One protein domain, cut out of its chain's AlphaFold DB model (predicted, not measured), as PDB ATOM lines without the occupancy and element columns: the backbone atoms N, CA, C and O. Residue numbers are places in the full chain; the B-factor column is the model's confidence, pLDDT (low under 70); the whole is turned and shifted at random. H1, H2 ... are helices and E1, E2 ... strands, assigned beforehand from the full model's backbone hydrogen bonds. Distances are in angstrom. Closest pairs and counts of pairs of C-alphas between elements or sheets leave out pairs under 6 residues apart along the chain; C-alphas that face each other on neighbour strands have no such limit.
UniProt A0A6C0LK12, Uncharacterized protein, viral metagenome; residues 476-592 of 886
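Overview. This is residues 476 to 592 of the 886 residues of an uncharacterized protein of viral metagenome (UniProt A0A6C0LK12). With little regular structure, this is one strongly twisted antiparallel sheet, E1 E2 E5 E4 E3, with H1 and H2 by it and the long unnamed stretch 549 to 592, whose residues 585 to 586 pair with E1. The printed part has 117 residues, 44 in named elements, ordered E1 E2 H1 H2 E3 E4 E5: mixed, compact, radius of gyration of the C-alphas 13.8 A, spans 36 by 30 by 28 A.

Arrangement. E1, residues 485 to 488, and E2, 494 to 498, form a hairpin, N 495 and O 487 2.8 A apart. H1, 501 to 511, only grazes the sheet; its O i to N i+4 pairs are within hydrogen-bond range. H2, 516 to 519, too short for such a pair, has height 5.9 A over the sheet. E3, 520 to 524, E4, 529 to 538, and E5, 544 to 548, form a meander, each strand the antiparallel neighbour of the one before: N 531 and O 522, 2.8 A; N 547 and O 535, 2.8 A. E5 neighbours E2: N 496 and O 546, 2.8 A.

Along the chain. E1 begins at C-alpha 485 (53.022, 9.938, 92.278); E5 ends at C-alpha 548 (62.555, 15.626, 99.771). E4, 24.8 A long, bends by 62 degrees at residue 534.

Size, cuts and confidence. The printed part has no cut; its mean pLDDT is 73.7, with 30 residues under 70, among them 476 to 483.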
ATOM      1  N   THR A 476      47.269  20.333  87.837       45.09
ATOM      2  CA  THR A 476      46.643  19.449  86.844       45.09
ATOM      3  C   THR A 476      45.518  20.251  86.204       45.09
ATOM      4  O   THR A 476      44.551  20.541  86.909       45.09
ATOM      5  N   PRO A 477      45.552  20.550  84.899       46.03
ATOM      6  CA  PRO A 477      44.313  20.705  84.154       46.03
ATOM      7  C   PRO A 477      43.537  19.384  84.256       46.03
ATOM      8  O   PRO A 477      44.125  18.303  84.187       46.03
ATOM      9  N   SER A 478      42.216  19.437  84.413       49.94
ATOM     10  CA  SER A 478      41.355  18.248  84.544       49.94
ATOM     11  C   SER A 478      41.370  17.309  83.323       49.94
ATOM     12  O   SER A 478      40.733  16.260  83.358       49.94
ATOM     13  N   SER A 479      42.071  17.680  82.247       49.66
ATOM     14  CA  SER A 479      42.130  16.991  80.955       49.66
ATOM     15  C   SER A 479      43.329  16.048  80.760       49.66
ATOM     16  O   SER A 479      43.361  15.349  79.752       49.66
ATOM     17  N   GLU A 480      44.312  16.000  81.670       54.41
ATOM     18  CA  GLU A 480      45.529  15.181  81.495       54.41
ATOM     19  C   GLU A 480      45.494  13.843  82.267       54.41
ATOM     20  O   GLU A 480      45.115  13.776  83.437       54.41
ATOM     21  N   THR A 481      45.923  12.754  81.614       54.59
ATOM     22  CA  THR A 481      45.903  11.371  82.139       54.59
ATOM     23  C   THR A 481      47.118  10.992  82.999       54.59
ATOM     24  O   THR A 481      47.025  10.050  83.791       54.59
ATOM     25  N   ALA A 482      48.244  11.706  82.891       60.44
ATOM     26  CA  ALA A 482      49.455  11.445  83.675       60.44
ATOM     27  C   ALA A 482      49.368  12.087  85.076       60.44
ATOM     28  O   ALA A 482      49.139  13.288  85.213       60.44
ATOM     29  N   LYS A 483      49.559  11.290  86.137       69.56
ATOM     30  CA  LYS A 483      49.437  11.733  87.539       69.56
ATOM     31  C   LYS A 483      50.795  11.771  88.231       69.56
ATOM     32  O   LYS A 483      51.567  10.827  88.104       69.56
ATOM     33  N   THR A 484      51.034  12.816  89.023       75.00
ATOM     34  CA  THR A 484      52.168  12.883  89.957       75.00
ATOM     35  C   THR A 484      51.988  11.818  91.040       75.00
ATOM     36  O   THR A 484      50.897  11.682  91.609       75.00
ATOM     37  N   LYS A 485      53.042  11.052  91.321       83.31
ATOM     38  CA  LYS A 485      53.022   9.938  92.278       83.31
ATOM     39  C   LYS A 485      54.032  10.148  93.397       83.31
ATOM     40  O   LYS A 485      55.018  10.845  93.204       83.31
ATOM     41  N   VAL A 486      53.812   9.511  94.544       86.19
ATOM     42  CA  VAL A 486      54.751   9.533  95.678       86.19
ATOM     43  C   VAL A 486      55.071   8.132  96.192       86.19
ATOM     44  O   VAL A 486      54.200   7.258  96.205       86.19
ATOM     45  N   TYR A 487      56.318   7.921  96.613       87.69
ATOM     46  CA  TYR A 487      56.795   6.690  97.256       87.69
ATOM     47  C   TYR A 487      57.984   6.962  98.189       87.69
ATOM     48  O   TYR A 487      58.541   8.055  98.179       87.69
ATOM     49  N   ALA A 488      58.348   5.989  99.023       85.12
ATOM     50  CA  ALA A 488      59.490   6.050  99.929       85.12
ATOM     51  C   ALA A 488      60.734   5.386  99.315       85.12
ATOM     52  O   ALA A 488      60.621   4.346  98.662       85.12
ATOM     53  N   THR A 489      61.922   5.949  99.547       82.44
ATOM     54  CA  THR A 489      63.201   5.294  99.220       82.44
ATOM     55  C   THR A 489      63.578   4.224 100.251       82.44
ATOM     56  O   THR A 489      62.995   4.149 101.333       82.44
ATOM     57  N   SER A 490      64.622   3.434  99.959       77.44
ATOM     58  CA  SER A 490      65.267   2.534 100.935       77.44
ATOM     59  C   SER A 490      65.682   3.249 102.223       77.44
ATOM     60  O   SER A 490      65.613   2.675 103.307       77.44
ATOM     61  N   ASP A 491      66.059   4.521 102.100       74.81
ATOM     62  CA  ASP A 491      66.499   5.380 103.200       74.81
ATOM     63  C   ASP A 491      65.328   6.117 103.875       74.81
ATOM     64  O   ASP A 491      65.550   7.055 104.636       74.81
ATOM     65  N   LYS A 492      64.085   5.701 103.586       80.00
ATOM     66  CA  LYS A 492      62.821   6.199 104.154       80.00
ATOM     67  C   LYS A 492      62.420   7.636 103.787       80.00
ATOM     68  O   LYS A 492      61.428   8.133 104.316       80.00
ATOM     69  N   TYR A 493      63.123   8.288 102.860       84.94
ATOM     70  CA  TYR A 493      62.733   9.611 102.358       84.94
ATOM     71  C   TYR A 493      61.572   9.525 101.371       84.94
ATOM     72  O   TYR A 493      61.472   8.560 100.612       84.94
ATOM     73  N   VAL A 494      60.736  10.561 101.329       86.62
ATOM     74  CA  VAL A 494      59.687  10.703 100.313       86.62
ATOM     75  C   VAL A 494      60.279  11.162  98.977       86.62
ATOM     76  O   VAL A 494      61.065  12.107  98.917       86.62
ATOM     77  N   VAL A 495      59.857  10.504  97.897       88.12
ATOM     78  CA  VAL A 495      60.124  10.883  96.507       88.12
ATOM     79  C   VAL A 495      58.821  11.277  95.838       88.12
ATOM     80  O   VAL A 495      57.842  10.526  95.880       88.12
ATOM     81  N   ILE A 496      58.828  12.443  95.200       87.38
ATOM     82  CA  ILE A 496      57.765  12.927  94.327       87.38
ATOM     83  C   ILE A 496      58.179  12.655  92.889       87.38
ATOM     84  O   ILE A 496      59.143  13.220  92.384       87.38
ATOM     85  N   ASN A 497      57.430  11.784  92.233       86.25
ATOM     86  CA  ASN A 497      57.620  11.425  90.845       86.25
ATOM     87  C   ASN A 497      56.675  12.240  89.952       86.25
ATOM     88  O   ASN A 497      55.447  12.115  90.031       86.25
ATOM     89  N   ILE A 498      57.269  13.078  89.109       81.31
ATOM     90  CA  ILE A 498      56.616  13.983  88.174       81.31
ATOM     91  C   ILE A 498      56.742  13.391  86.771       81.31
ATOM     92  O   ILE A 498      57.760  13.536  86.105       81.31
ATOM     93  N   THR A 499      55.664  12.771  86.300       73.44
ATOM     94  CA  THR A 499      55.563  12.208  84.942       73.44
ATOM     95  C   THR A 499      54.759  13.104  83.991       73.44
ATOM     96  O   THR A 499      54.272  12.650  82.957       73.44
ATOM     97  N   LYS A 500      54.480  14.352  84.393       72.69
ATOM     98  CA  LYS A 500      53.627  15.279  83.636       72.69
ATOM     99  C   LYS A 500      54.471  16.098  82.656       72.69
ATOM    100  O   LYS A 500      55.352  16.814  83.129       72.69
ATOM    101  N   PRO A 501      54.174  16.088  81.342       70.38
ATOM    102  CA  PRO A 501      54.991  16.779  80.342       70.38
ATOM    103  C   PRO A 501      55.133  18.289  80.573       70.38
ATOM    104  O   PRO A 501      56.235  18.809  80.467       70.38
ATOM    105  N   SER A 502      54.057  18.989  80.945       66.75
ATOM    106  CA  SER A 502      54.070  20.444  81.175       66.75
ATOM    107  C   SER A 502      55.007  20.852  82.319       66.75
ATOM    108  O   SER A 502      55.863  21.716  82.147       66.75
ATOM    109  N   ILE A 503      54.907  20.167  83.461       70.31
ATOM    110  CA  ILE A 503      55.776  20.394  84.624       70.31
ATOM    111  C   ILE A 503      57.207  19.940  84.328       70.31
ATOM    112  O   ILE A 503      58.155  20.609  84.723       70.31
ATOM    113  N   TYR A 504      57.370  18.826  83.612       75.00
ATOM    114  CA  TYR A 504      58.673  18.326  83.186       75.00
ATOM    115  C   TYR A 504      59.406  19.347  82.303       75.00
ATOM    116  O   TYR A 504      60.561  19.661  82.572       75.00
ATOM    117  N   THR A 505      58.739  19.938  81.303       73.12
ATOM    118  CA  THR A 505      59.332  20.974  80.439       73.12
ATOM    119  C   THR A 505      59.727  22.224  81.225       73.12
ATOM    120  O   THR A 505      60.819  22.758  81.008       73.12
ATOM    121  N   SER A 506      58.890  22.669  82.169       71.75
ATOM    122  CA  SER A 506      59.250  23.761  83.080       71.75
ATOM    123  C   SER A 506      60.466  23.389  83.931       71.75
ATOM    124  O   SER A 506      61.435  24.136  83.959       71.75
ATOM    125  N   LEU A 507      60.487  22.206  84.548       73.38
ATOM    126  CA  LEU A 507      61.608  21.753  85.374       73.38
ATOM    127  C   LEU A 507      62.919  21.631  84.594       73.38
ATOM    128  O   LEU A 507      63.939  22.039  85.131       73.38
ATOM    129  N   ILE A 508      62.916  21.153  83.344       75.00
ATOM    130  CA  ILE A 508      64.120  21.174  82.491       75.00
ATOM    131  C   ILE A 508      64.593  22.610  82.272       75.00
ATOM    132  O   ILE A 508      65.753  22.922  82.517       75.00
ATOM    133  N   THR A 509      63.681  23.495  81.865       72.19
ATOM    134  CA  THR A 509      64.021  24.892  81.559       72.19
ATOM    135  C   THR A 509      64.626  25.608  82.772       72.19
ATOM    136  O   THR A 509      65.520  26.437  82.615       72.19
ATOM    137  N   TYR A 510      64.155  25.291  83.983       69.38
ATOM    138  CA  TYR A 510      64.705  25.837  85.225       69.38
ATOM    139  C   TYR A 510      65.962  25.098  85.694       69.38
ATOM    140  O   TYR A 510      66.865  25.756  86.188       69.38
ATOM    141  N   LYS A 511      66.074  23.777  85.513       70.94
ATOM    142  CA  LYS A 511      67.292  22.999  85.811       70.94
ATOM    143  C   LYS A 511      68.499  23.511  85.025       70.94
ATOM    144  O   LYS A 511      69.602  23.531  85.557       70.94
ATOM    145  N   ASP A 512      68.283  23.958  83.790       65.88
ATOM    146  CA  ASP A 512      69.337  24.538  82.951       65.88
ATOM    147  C   ASP A 512      69.766  25.945  83.414       65.88
ATOM    148  O   ASP A 512      70.830  26.426  83.024       65.88
ATOM    149  N   LYS A 513      68.949  26.614  84.240       59.41
ATOM    150  CA  LYS A 513      69.175  27.990  84.716       59.41
ATOM    151  C   LYS A 513      69.518  28.092  86.206       59.41
ATOM    152  O   LYS A 513      70.173  29.052  86.596       59.41
ATOM    153  N   PHE A 514      69.084  27.138  87.026       66.00
ATOM    154  CA  PHE A 514      69.121  27.202  88.487       66.00
ATOM    155  C   PHE A 514      69.507  25.861  89.105       66.00
ATOM    156  O   PHE A 514      69.135  24.796  88.606       66.00
ATOM    157  N   ASP A 515      70.163  25.910  90.266       72.88
ATOM    158  CA  ASP A 515      70.351  24.720  91.091       72.88
ATOM    159  C   ASP A 515      69.056  24.414  91.854       72.88
ATOM    160  O   ASP A 515      68.801  24.902  92.957       72.88
ATOM    161  N   LEU A 516      68.206  23.588  91.248       73.81
ATOM    162  CA  LEU A 516      66.901  23.227  91.799       73.81
ATOM    163  C   LEU A 516      66.965  22.592  93.202       73.81
ATOM    164  O   LEU A 516      65.990  22.689  93.945       73.81
ATOM    165  N   VAL A 517      68.078  21.960  93.589       77.19
ATOM    166  CA  VAL A 517      68.240  21.361  94.926       77.19
ATOM    167  C   VAL A 517      68.545  22.446  95.956       77.19
ATOM    168  O   VAL A 517      67.952  22.494  97.038       77.19
ATOM    169  N   ASN A 518      69.455  23.358  95.619       68.38
ATOM    170  CA  ASN A 518      69.907  24.379  96.555       68.38
ATOM    171  C   ASN A 518      68.996  25.606  96.620       68.38
ATOM    172  O   ASN A 518      68.960  26.257  97.667       68.38
ATOM    173  N   GLU A 519      68.236  25.902  95.568       65.62
ATOM    174  CA  GLU A 519      67.526  27.177  95.407       65.62
ATOM    175  C   GLU A 519      66.013  27.079  95.603       65.62
ATOM    176  O   GLU A 519      65.367  28.078  95.920       65.62
ATOM    177  N   PHE A 520      65.447  25.878  95.482       74.88
ATOM    178  CA  PHE A 520      64.008  25.660  95.570       74.88
ATOM    179  C   PHE A 520      63.623  24.795  96.770       74.88
ATOM    180  O   PHE A 520      64.404  24.018  97.322       74.88
ATOM    181  N   VAL A 521      62.373  24.954  97.191       81.75
ATOM    182  CA  VAL A 521      61.708  24.137  98.204       81.75
ATOM    183  C   VAL A 521      60.338  23.719  97.694       81.75
ATOM    184  O   VAL A 521      59.710  24.421  96.896       81.75
ATOM    185  N   ILE A 522      59.849  22.582  98.185       84.56
ATOM    186  CA  ILE A 522      58.467  22.169  97.948       84.56
ATOM    187  C   ILE A 522      57.622  22.659  99.108       84.56
ATOM    188  O   ILE A 522      57.858  22.304 100.258       84.56
ATOM    189  N   TYR A 523      56.612  23.454  98.804       81.31
ATOM    190  CA  TYR A 523      55.706  23.987  99.798       81.31
ATOM    191  C   TYR A 523      54.336  23.367  99.714       81.31
ATOM    192  O   TYR A 523      53.684  23.393  98.672       81.31
ATOM    193  N   ASP A 524      53.906  22.874 100.861       79.31
ATOM    194  CA  ASP A 524      52.561  22.422 101.112       79.31
ATOM    195  C   ASP A 524      51.673  23.615 101.478       79.31
ATOM    196  O   ASP A 524      51.728  24.154 102.584       79.31
ATOM    197  N   VAL A 525      50.841  24.037 100.534       74.25
ATOM    198  CA  VAL A 525      49.919  25.167 100.670       74.25
ATOM    199  C   VAL A 525      48.848  24.898 101.728       74.25
ATOM    200  O   VAL A 525      48.378  25.854 102.352       74.25
ATOM    201  N   ILE A 526      48.482  23.634 101.960       73.81
ATOM    202  CA  ILE A 526      47.420  23.235 102.895       73.81
ATOM    203  C   ILE A 526      47.983  23.111 104.309       73.81
ATOM    204  O   ILE A 526      47.467  23.731 105.237       73.81
ATOM    205  N   ASN A 527      49.070  22.358 104.469       74.19
ATOM    206  CA  ASN A 527      49.682  22.093 105.773       74.19
ATOM    207  C   ASN A 527      50.664  23.187 106.212       74.19
ATOM    208  O   ASN A 527      51.121  23.173 107.353       74.19
ATOM    209  N   LYS A 528      50.974  24.138 105.320       75.12
ATOM    210  CA  LYS A 528      51.947  25.224 105.526       75.12
ATOM    211  C   LYS A 528      53.350  24.702 105.859       75.12
ATOM    212  O   LYS A 528      54.101  25.357 106.577       75.12
ATOM    213  N   TYR A 529      53.703  23.531 105.328       79.69
ATOM    214  CA  TYR A 529      55.021  22.923 105.488       79.69
ATOM    215  C   TYR A 529      55.923  23.218 104.300       79.69
ATOM    216  O   TYR A 529      55.477  23.254 103.156       79.69
ATOM    217  N   THR A 530      57.208  23.392 104.585       80.12
ATOM    218  CA  THR A 530      58.251  23.564 103.579       80.12
ATOM    219  C   THR A 530      59.174  22.359 103.647       80.12
ATOM    220  O   THR A 530      59.801  22.110 104.674       80.12
ATOM    221  N   TYR A 531      59.241  21.605 102.558       84.12
ATOM    222  CA  TYR A 531      60.101  20.445 102.408       84.12
ATOM    223  C   TYR A 531      61.338  20.830 101.597       84.12
ATOM    224  O   TYR A 531      61.233  21.303 100.462       84.12
ATOM    225  N   GLU A 532      62.518  20.619 102.177       83.12
ATOM    226  CA  GLU A 532      63.785  20.806 101.469       83.12
ATOM    227  C   GLU A 532      63.958  19.726 100.402       83.12
ATOM    228  O   GLU A 532      63.687  18.547 100.652       83.12
ATOM    229  N   ILE A 533      64.423  20.129  99.223       84.88
ATOM    230  CA  ILE A 533      64.812  19.203  98.166       84.88
ATOM    231  C   ILE A 533      66.197  18.656  98.518       84.88
ATOM    232  O   ILE A 533      67.122  19.415  98.786       84.88
ATOM    233  N   ILE A 534      66.318  17.332  98.566       84.31
ATOM    234  CA  ILE A 534      67.578  16.630  98.843       84.31
ATOM    235  C   ILE A 534      68.282  16.289  97.536       84.31
ATOM    236  O   ILE A 534      69.501  16.384  97.449       84.31
ATOM    237  N   ASP A 535      67.515  15.828  96.551       84.62
ATOM    238  CA  ASP A 535      68.055  15.335  95.291       84.62
ATOM    239  C   ASP A 535      66.993  15.405  94.190       84.62
ATOM    240  O   ASP A 535      65.793  15.281  94.463       84.62
ATOM    241  N   ILE A 536      67.439  15.587  92.950       84.50
ATOM    242  CA  ILE A 536      66.598  15.554  91.755       84.50
ATOM    243  C   ILE A 536      67.253  14.641  90.732       84.50
ATOM    244  O   ILE A 536      68.332  14.926  90.218       84.50
ATOM    245  N   THR A 537      66.557  13.565  90.384       85.56
ATOM    246  CA  THR A 537      66.984  12.634  89.342       85.56
ATOM    247  C   THR A 537      66.116  12.815  88.101       85.56
ATOM    248  O   THR A 537      64.892  12.706  88.154       85.56
ATOM    249  N   ASP A 538      66.766  13.093  86.974       82.31
ATOM    250  CA  ASP A 538      66.148  13.032  85.650       82.31
ATOM    251  C   ASP A 538      66.285  11.601  85.130       82.31
ATOM    252  O   ASP A 538      67.396  11.123  84.887       82.31
ATOM    253  N   VAL A 539      65.163  10.891  85.040       78.00
ATOM    254  CA  VAL A 539      65.142   9.456  84.716       78.00
ATOM    255  C   VAL A 539      65.082   9.238  83.194       78.00
ATOM    256  O   VAL A 539      65.246   8.114  82.716       78.00
ATOM    257  N   GLY A 540      64.902  10.310  82.408       62.88
ATOM    258  CA  GLY A 540      64.581  10.237  80.986       62.88
ATOM    259  C   GLY A 540      63.168   9.686  80.741       62.88
ATOM    260  O   GLY A 540      62.604   8.967  81.560       62.88
ATOM    261  N   SER A 541      62.576   9.985  79.579       66.19
ATOM    262  CA  SER A 541      61.181   9.624  79.220       66.19
ATOM    263  C   SER A 541      60.078  10.493  79.857       66.19
ATOM    264  O   SER A 541      59.002   9.987  80.171       66.19
ATOM    265  N   ASN A 542      60.303  11.808  79.996       71.75
ATOM    266  CA  ASN A 542      59.361  12.766  80.610       71.75
ATOM    267  C   ASN A 542      59.070  12.482  82.096       71.75
ATOM    268  O   ASN A 542      57.947  12.677  82.567       71.75
ATOM    269  N   GLU A 543      60.081  12.013  82.829       80.69
ATOM    270  CA  GLU A 543      59.984  11.644  84.240       80.69
ATOM    271  C   GLU A 543      61.070  12.336  85.083       80.69
ATOM    272  O   GLU A 543      62.264  12.164  84.838       80.69
ATOM    273  N   PHE A 544      60.640  13.097  86.094       83.00
ATOM    274  CA  PHE A 544      61.495  13.704  87.119       83.00
ATOM    275  C   PHE A 544      61.188  13.115  88.494       83.00
ATOM    276  O   PHE A 544      60.041  13.131  88.937       83.00
ATOM    277  N   GLU A 545      62.214  12.679  89.215       87.62
ATOM    278  CA  GLU A 545      62.104  12.246  90.606       87.62
ATOM    279  C   GLU A 545      62.713  13.309  91.524       87.62
ATOM    280  O   GLU A 545      63.895  13.624  91.418       87.62
ATOM    281  N   ILE A 546      61.910  13.867  92.435       87.06
ATOM    282  CA  ILE A 546      62.355  14.841  93.438       87.06
ATOM    283  C   ILE A 546      62.315  14.186  94.815       87.06
ATOM    284  O   ILE A 546      61.241  13.890  95.347       87.06
ATOM    285  N   LYS A 547      63.482  13.966  95.414       88.38
ATOM    286  CA  LYS A 547      63.631  13.462  96.782       88.38
ATOM    287  C   LYS A 547      63.583  14.636  97.755       88.38
ATOM    288  O   LYS A 547      64.342  15.589  97.602       88.38
ATOM    289  N   ILE A 548      62.735  14.556  98.778       87.44
ATOM    290  CA  ILE A 548      62.555  15.626  99.771       87.44
ATOM    291  C   ILE A 548      62.874  15.175 101.196       87.44
ATOM    292  O   ILE A 548      62.786  13.991 101.524       87.44
ATOM    293  N   ASN A 549      63.197  16.134 102.067       86.44
ATOM    294  CA  ASN A 549      63.452  15.937 103.499       86.44
ATOM    295  C   ASN A 549      62.150  15.718 104.293       86.44
ATOM    296  O   ASN A 549      61.804  16.468 105.208       86.44
ATOM    297  N   ALA A 550      61.403  14.685 103.909       85.25
ATOM    298  CA  ALA A 550      60.162  14.272 104.543       85.25
ATOM    299  C   ALA A 550      60.082  12.746 104.670       85.25
ATOM    300  O   ALA A 550      60.721  12.014 103.910       85.25
ATOM    301  N   VAL A 551      59.262  12.279 105.611       85.88
ATOM    302  CA  VAL A 551      58.983  10.860 105.895       85.88
ATOM    303  C   VAL A 551      57.473  10.627 105.970       85.88
ATOM    304  O   VAL A 551      56.717  11.552 106.248       85.88
ATOM    305  N   PHE A 552      56.990   9.406 105.732       84.31
ATOM    306  CA  PHE A 552      55.548   9.113 105.834       84.31
ATOM    307  C   PHE A 552      55.060   8.865 107.277       84.31
ATOM    308  O   PHE A 552      53.853   8.823 107.502       84.31
ATOM    309  N   ASP A 553      55.966   8.682 108.245       76.12
ATOM    310  CA  ASP A 553      55.659   8.363 109.649       76.12
ATOM    311  C   ASP A 553      56.719   8.949 110.582       76.12
ATOM    312  O   ASP A 553      57.905   8.969 110.257       76.12
ATOM    313  N   ASP A 554      56.294   9.372 111.767       71.56
ATOM    314  CA  ASP A 554      57.172   9.835 112.840       71.56
ATOM    315  C   ASP A 554      58.209   8.788 113.265       71.56
ATOM    316  O   ASP A 554      59.333   9.142 113.624       71.56
ATOM    317  N   ASN A 555      57.869   7.499 113.181       70.50
ATOM    318  CA  ASN A 555      58.794   6.402 113.480       70.50
ATOM    319  C   ASN A 555      59.852   6.190 112.385       70.50
ATOM    320  O   ASN A 555      60.822   5.454 112.581       70.50
ATOM    321  N   ASP A 556      59.668   6.820 111.223       65.38
ATOM    322  CA  ASP A 556      60.547   6.699 110.066       65.38
ATOM    323  C   ASP A 556      61.534   7.853 109.928       65.38
ATOM    324  O   ASP A 556      62.254   7.858 108.933       65.38
ATOM    325  N   LYS A 557      61.618   8.775 110.906       62.19
ATOM    326  CA  LYS A 557      62.601   9.874 110.925       62.19
ATOM    327  C   LYS A 557      63.996   9.349 110.583       62.19
ATOM    328  O   LYS A 557      64.709   8.796 111.424       62.19
ATOM    329  N   ALA A 558      64.376   9.510 109.316       55.94
ATOM    330  CA  ALA A 558      65.738   9.318 108.865       55.94
ATOM    331  C   ALA A 558      66.624  10.308 109.638       55.94
ATOM    332  O   ALA A 558      66.129  11.280 110.199       55.94
ATOM    333  N   ARG A 559      67.929  10.035 109.710       50.88
ATOM    334  CA  ARG A 559      68.946  10.640 110.603       50.88
ATOM    335  C   ARG A 559      69.044  12.187 110.685       50.88
ATOM    336  O   ARG A 559      69.966  12.674 111.333       50.88
ATOM    337  N   THR A 560      68.156  12.964 110.071       54.88
ATOM    338  CA  THR A 560      68.093  14.427 110.149       54.88
ATOM    339  C   THR A 560      67.080  14.894 111.218       54.88
ATOM    340  O   THR A 560      65.902  14.535 111.153       54.88
ATOM    341  N   PRO A 561      67.487  15.746 112.184       54.09
ATOM    342  CA  PRO A 561      66.605  16.290 113.234       54.09
ATOM    343  C   PRO A 561      65.388  17.090 112.733       54.09
ATOM    344  O   PRO A 561      64.488  17.373 113.518       54.09
ATOM    345  N   ASN A 562      65.355  17.435 111.440       63.09
ATOM    346  CA  ASN A 562      64.405  18.378 110.843       63.09
ATOM    347  C   ASN A 562      63.450  17.740 109.813       63.09
ATOM    348  O   ASN A 562      62.742  18.468 109.123       63.09
ATOM    349  N   SER A 563      63.432  16.410 109.664       71.88
ATOM    350  CA  SER A 563      62.522  15.746 108.715       71.88
ATOM    351  C   SER A 563      61.054  15.867 109.158       71.88
ATOM    352  O   SER A 563      60.707  15.588 110.309       71.88
ATOM    353  N   LEU A 564      60.185  16.302 108.238       81.56
ATOM    354  CA  LEU A 564      58.749  16.504 108.482       81.56
ATOM    355  C   LEU A 564      57.910  15.314 107.994       81.56
ATOM    356  O   LEU A 564      58.313  14.589 107.085       81.56
ATOM    357  N   ILE A 565      56.709  15.137 108.552       84.19
ATOM    358  CA  ILE A 565      55.757  14.136 108.053       84.19
ATOM    359  C   ILE A 565      55.124  14.641 106.753       84.19
ATOM    360  O   ILE A 565      54.538  15.727 106.708       84.19
ATOM    361  N   PHE A 566      55.209  13.839 105.695       84.25
ATOM    362  CA  PHE A 566      54.526  14.104 104.439       84.25
ATOM    363  C   PHE A 566      53.039  13.759 104.546       84.25
ATOM    364  O   PHE A 566      52.661  12.651 104.939       84.25
ATOM    365  N   LYS A 567      52.186  14.707 104.161       80.62
ATOM    366  CA  LYS A 567      50.727  14.581 104.221       80.62
ATOM    367  C   LYS A 567      50.110  14.767 102.837       80.62
ATOM    368  O   LYS A 567      50.700  15.361 101.938       80.62
ATOM    369  N   ASN A 568      48.916  14.214 102.652       75.50
ATOM    370  CA  ASN A 568      48.147  14.379 101.425       75.50
ATOM    371  C   ASN A 568      47.365  15.711 101.409       75.50
ATOM    372  O   ASN A 568      47.333  16.451 102.396       75.50
ATOM    373  N   ALA A 569      46.656  15.959 100.304       71.12
ATOM    374  CA  ALA A 569      45.802  17.134 100.105       71.12
ATOM    375  C   ALA A 569      44.666  17.293 101.141       71.12
ATOM    376  O   ALA A 569      44.050  18.347 101.218       71.12
ATOM    377  N   THR A 570      44.354  16.268 101.940       73.81
ATOM    378  CA  THR A 570      43.335  16.339 103.000       73.81
ATOM    379  C   THR A 570      43.950  16.450 104.399       73.81
ATOM    380  O   THR A 570      43.242  16.224 105.375       73.81
ATOM    381  N   ASN A 571      45.245  16.792 104.515       73.88
ATOM    382  CA  ASN A 571      45.994  16.865 105.784       73.88
ATOM    383  C   ASN A 571      46.060  15.509 106.526       73.88
ATOM    384  O   ASN A 571      46.146  15.444 107.751       73.88
ATOM    385  N   VAL A 572      46.031  14.398 105.783       75.38
ATOM    386  CA  VAL A 572      46.124  13.033 106.325       75.38
ATOM    387  C   VAL A 572      47.416  12.368 105.842       75.38
ATOM    388  O   VAL A 572      47.808  12.509 104.682       75.38
ATOM    389  N   ALA A 573      48.099  11.637 106.726       75.62
ATOM    390  CA  ALA A 573      49.264  10.834 106.352       75.62
ATOM    391  C   ALA A 573      48.857   9.700 105.391       75.62
ATOM    392  O   ALA A 573      47.824   9.055 105.569       75.62
ATOM    393  N   ILE A 574      49.670   9.438 104.366       76.25
ATOM    394  CA  ILE A 574      49.361   8.410 103.362       76.25
ATOM    395  C   ILE A 574      49.589   7.014 103.959       76.25
ATOM    396  O   ILE A 574      50.712   6.660 104.308       76.25
ATOM    397  N   THR A 575      48.517   6.216 104.053       71.56
ATOM    398  CA  THR A 575      48.534   4.841 104.585       71.56
ATOM    399  C   THR A 575      47.717   3.902 103.680       71.56
ATOM    400  O   THR A 575      46.588   4.261 103.343       71.56
ATOM    401  N   PRO A 576      48.218   2.701 103.316       67.62
ATOM    402  CA  PRO A 576      49.545   2.151 103.621       67.62
ATOM    403  C   PRO A 576      50.676   2.893 102.890       67.62
ATOM    404  O   PRO A 576      50.464   3.478 101.831       67.62
ATOM    405  N   LYS A 577      51.883   2.873 103.470       75.19
ATOM    406  CA  LYS A 577      53.041   3.612 102.949       75.19
ATOM    407  C   LYS A 577      53.521   3.001 101.626       75.19
ATOM    408  O   LYS A 577      53.864   1.817 101.604       75.19
ATOM    409  N   PRO A 578      53.600   3.772 100.534       79.12
ATOM    410  CA  PRO A 578      54.161   3.286  99.278       79.12
ATOM    411  C   PRO A 578      55.680   3.085  99.411       79.12
ATOM    412  O   PRO A 578      56.425   4.054  99.468       79.12
ATOM    413  N   MET A 579      56.153   1.835  99.457       78.31
ATOM    414  CA  MET A 579      57.568   1.489  99.722       78.31
ATOM    415  C   MET A 579      58.461   1.419  98.469       78.31
ATOM    416  O   MET A 579      59.654   1.145  98.571       78.31
ATOM    417  N   SER A 580      57.894   1.586  97.274       79.31
ATOM    418  CA  SER A 580      58.643   1.538  96.013       79.31
ATOM    419  C   SER A 580      57.881   2.223  94.884       79.31
ATOM    420  O   SER A 580      56.662   2.396  94.960       79.31
ATOM    421  N   LYS A 581      58.587   2.539  93.792       78.94
ATOM    422  CA  LYS A 581      58.008   3.101  92.561       78.94
ATOM    423  C   LYS A 581      56.855   2.251  92.001       78.94
ATOM    424  O   LYS A 581      55.873   2.798  91.508       78.94
ATOM    425  N   ALA A 582      56.921   0.924  92.153       76.56
ATOM    426  CA  ALA A 582      55.853  -0.001  91.753       76.56
ATOM    427  C   ALA A 582      54.578   0.126  92.612       76.56
ATOM    428  O   ALA A 582      53.486  -0.172  92.138       76.56
ATOM    429  N   SER A 583      54.714   0.592  93.856       79.31
ATOM    430  CA  SER A 583      53.613   0.789  94.811       79.31
ATOM    431  C   SER A 583      53.219   2.263  94.959       79.31
ATOM    432  O   SER A 583      52.523   2.617  95.908       79.31
ATOM    433  N   ALA A 584      53.708   3.142  94.078       80.75
ATOM    434  CA  ALA A 584      53.586   4.583  94.244       80.75
ATOM    435  C   ALA A 584      52.119   5.048  94.249       80.75
ATOM    436  O   ALA A 584      51.299   4.613  93.436       80.75
ATOM    437  N   THR A 585      51.793   5.956  95.168       78.25
ATOM    438  CA  THR A 585      50.429   6.461  95.369       78.25
ATOM    439  C   THR A 585      50.205   7.732  94.556       78.25
ATOM    440  O   THR A 585      51.064   8.611  94.536       78.25
ATOM    441  N   ASN A 586      49.054   7.847  93.888       74.44
ATOM    442  CA  ASN A 586      48.692   9.060  93.150       74.44
ATOM    443  C   ASN A 586      48.353  10.201  94.115       74.44
ATOM    444  O   ASN A 586      47.571  10.012  95.048       74.44
ATOM    445  N   ILE A 587      48.845  11.398  93.816       70.31
ATOM    446  CA  ILE A 587      48.371  12.620  94.458       70.31
ATOM    447  C   ILE A 587      47.021  13.005  93.814       70.31
ATOM    448  O   ILE A 587      46.945  13.190  92.600       70.31
ATOM    449  N   THR A 588      45.927  13.041  94.584       58.81
ATOM    450  CA  THR A 588      44.566  13.347  94.087       58.81
ATOM    451  C   THR A 588      44.415  14.786  93.572       58.81
ATOM    452  O   THR A 588      44.973  15.708  94.153       58.81
ATOM    453  N   ASN A 589      43.575  14.979  92.542       51.72
ATOM    454  CA  ASN A 589      43.315  16.243  91.818       51.72
ATOM    455  C   ASN A 589      42.595  17.354  92.626       51.72
ATOM    456  O   ASN A 589      42.118  18.321  92.033       51.72
ATOM    457  N   ALA A 590      42.453  17.233  93.946       46.44
ATOM    458  CA  ALA A 590      41.807  18.269  94.746       46.44
ATOM    459  C   ALA A 590      42.844  19.347  95.101       46.44
ATOM    460  O   ALA A 590      43.641  19.153  96.015       46.44
ATOM    461  N   SER A 591      42.831  20.437  94.321       48.31
ATOM    462  CA  SER A 591      43.526  21.720  94.529       48.31
ATOM    463  C   SER A 591      45.019  21.634  94.867       48.31
ATOM    464  O   SER A 591      45.369  21.472  96.027       48.31
ATOM    465  N   GLU A 592      45.885  21.797  93.861       56.91
ATOM    466  CA  GLU A 592      47.078  22.672  93.902       56.91
ATOM    467  C   GLU A 592      47.881  22.791  95.223       56.91
ATOM    468  O   GLU A 592      48.354  23.870  95.568       56.91
TER     469      GLU A 592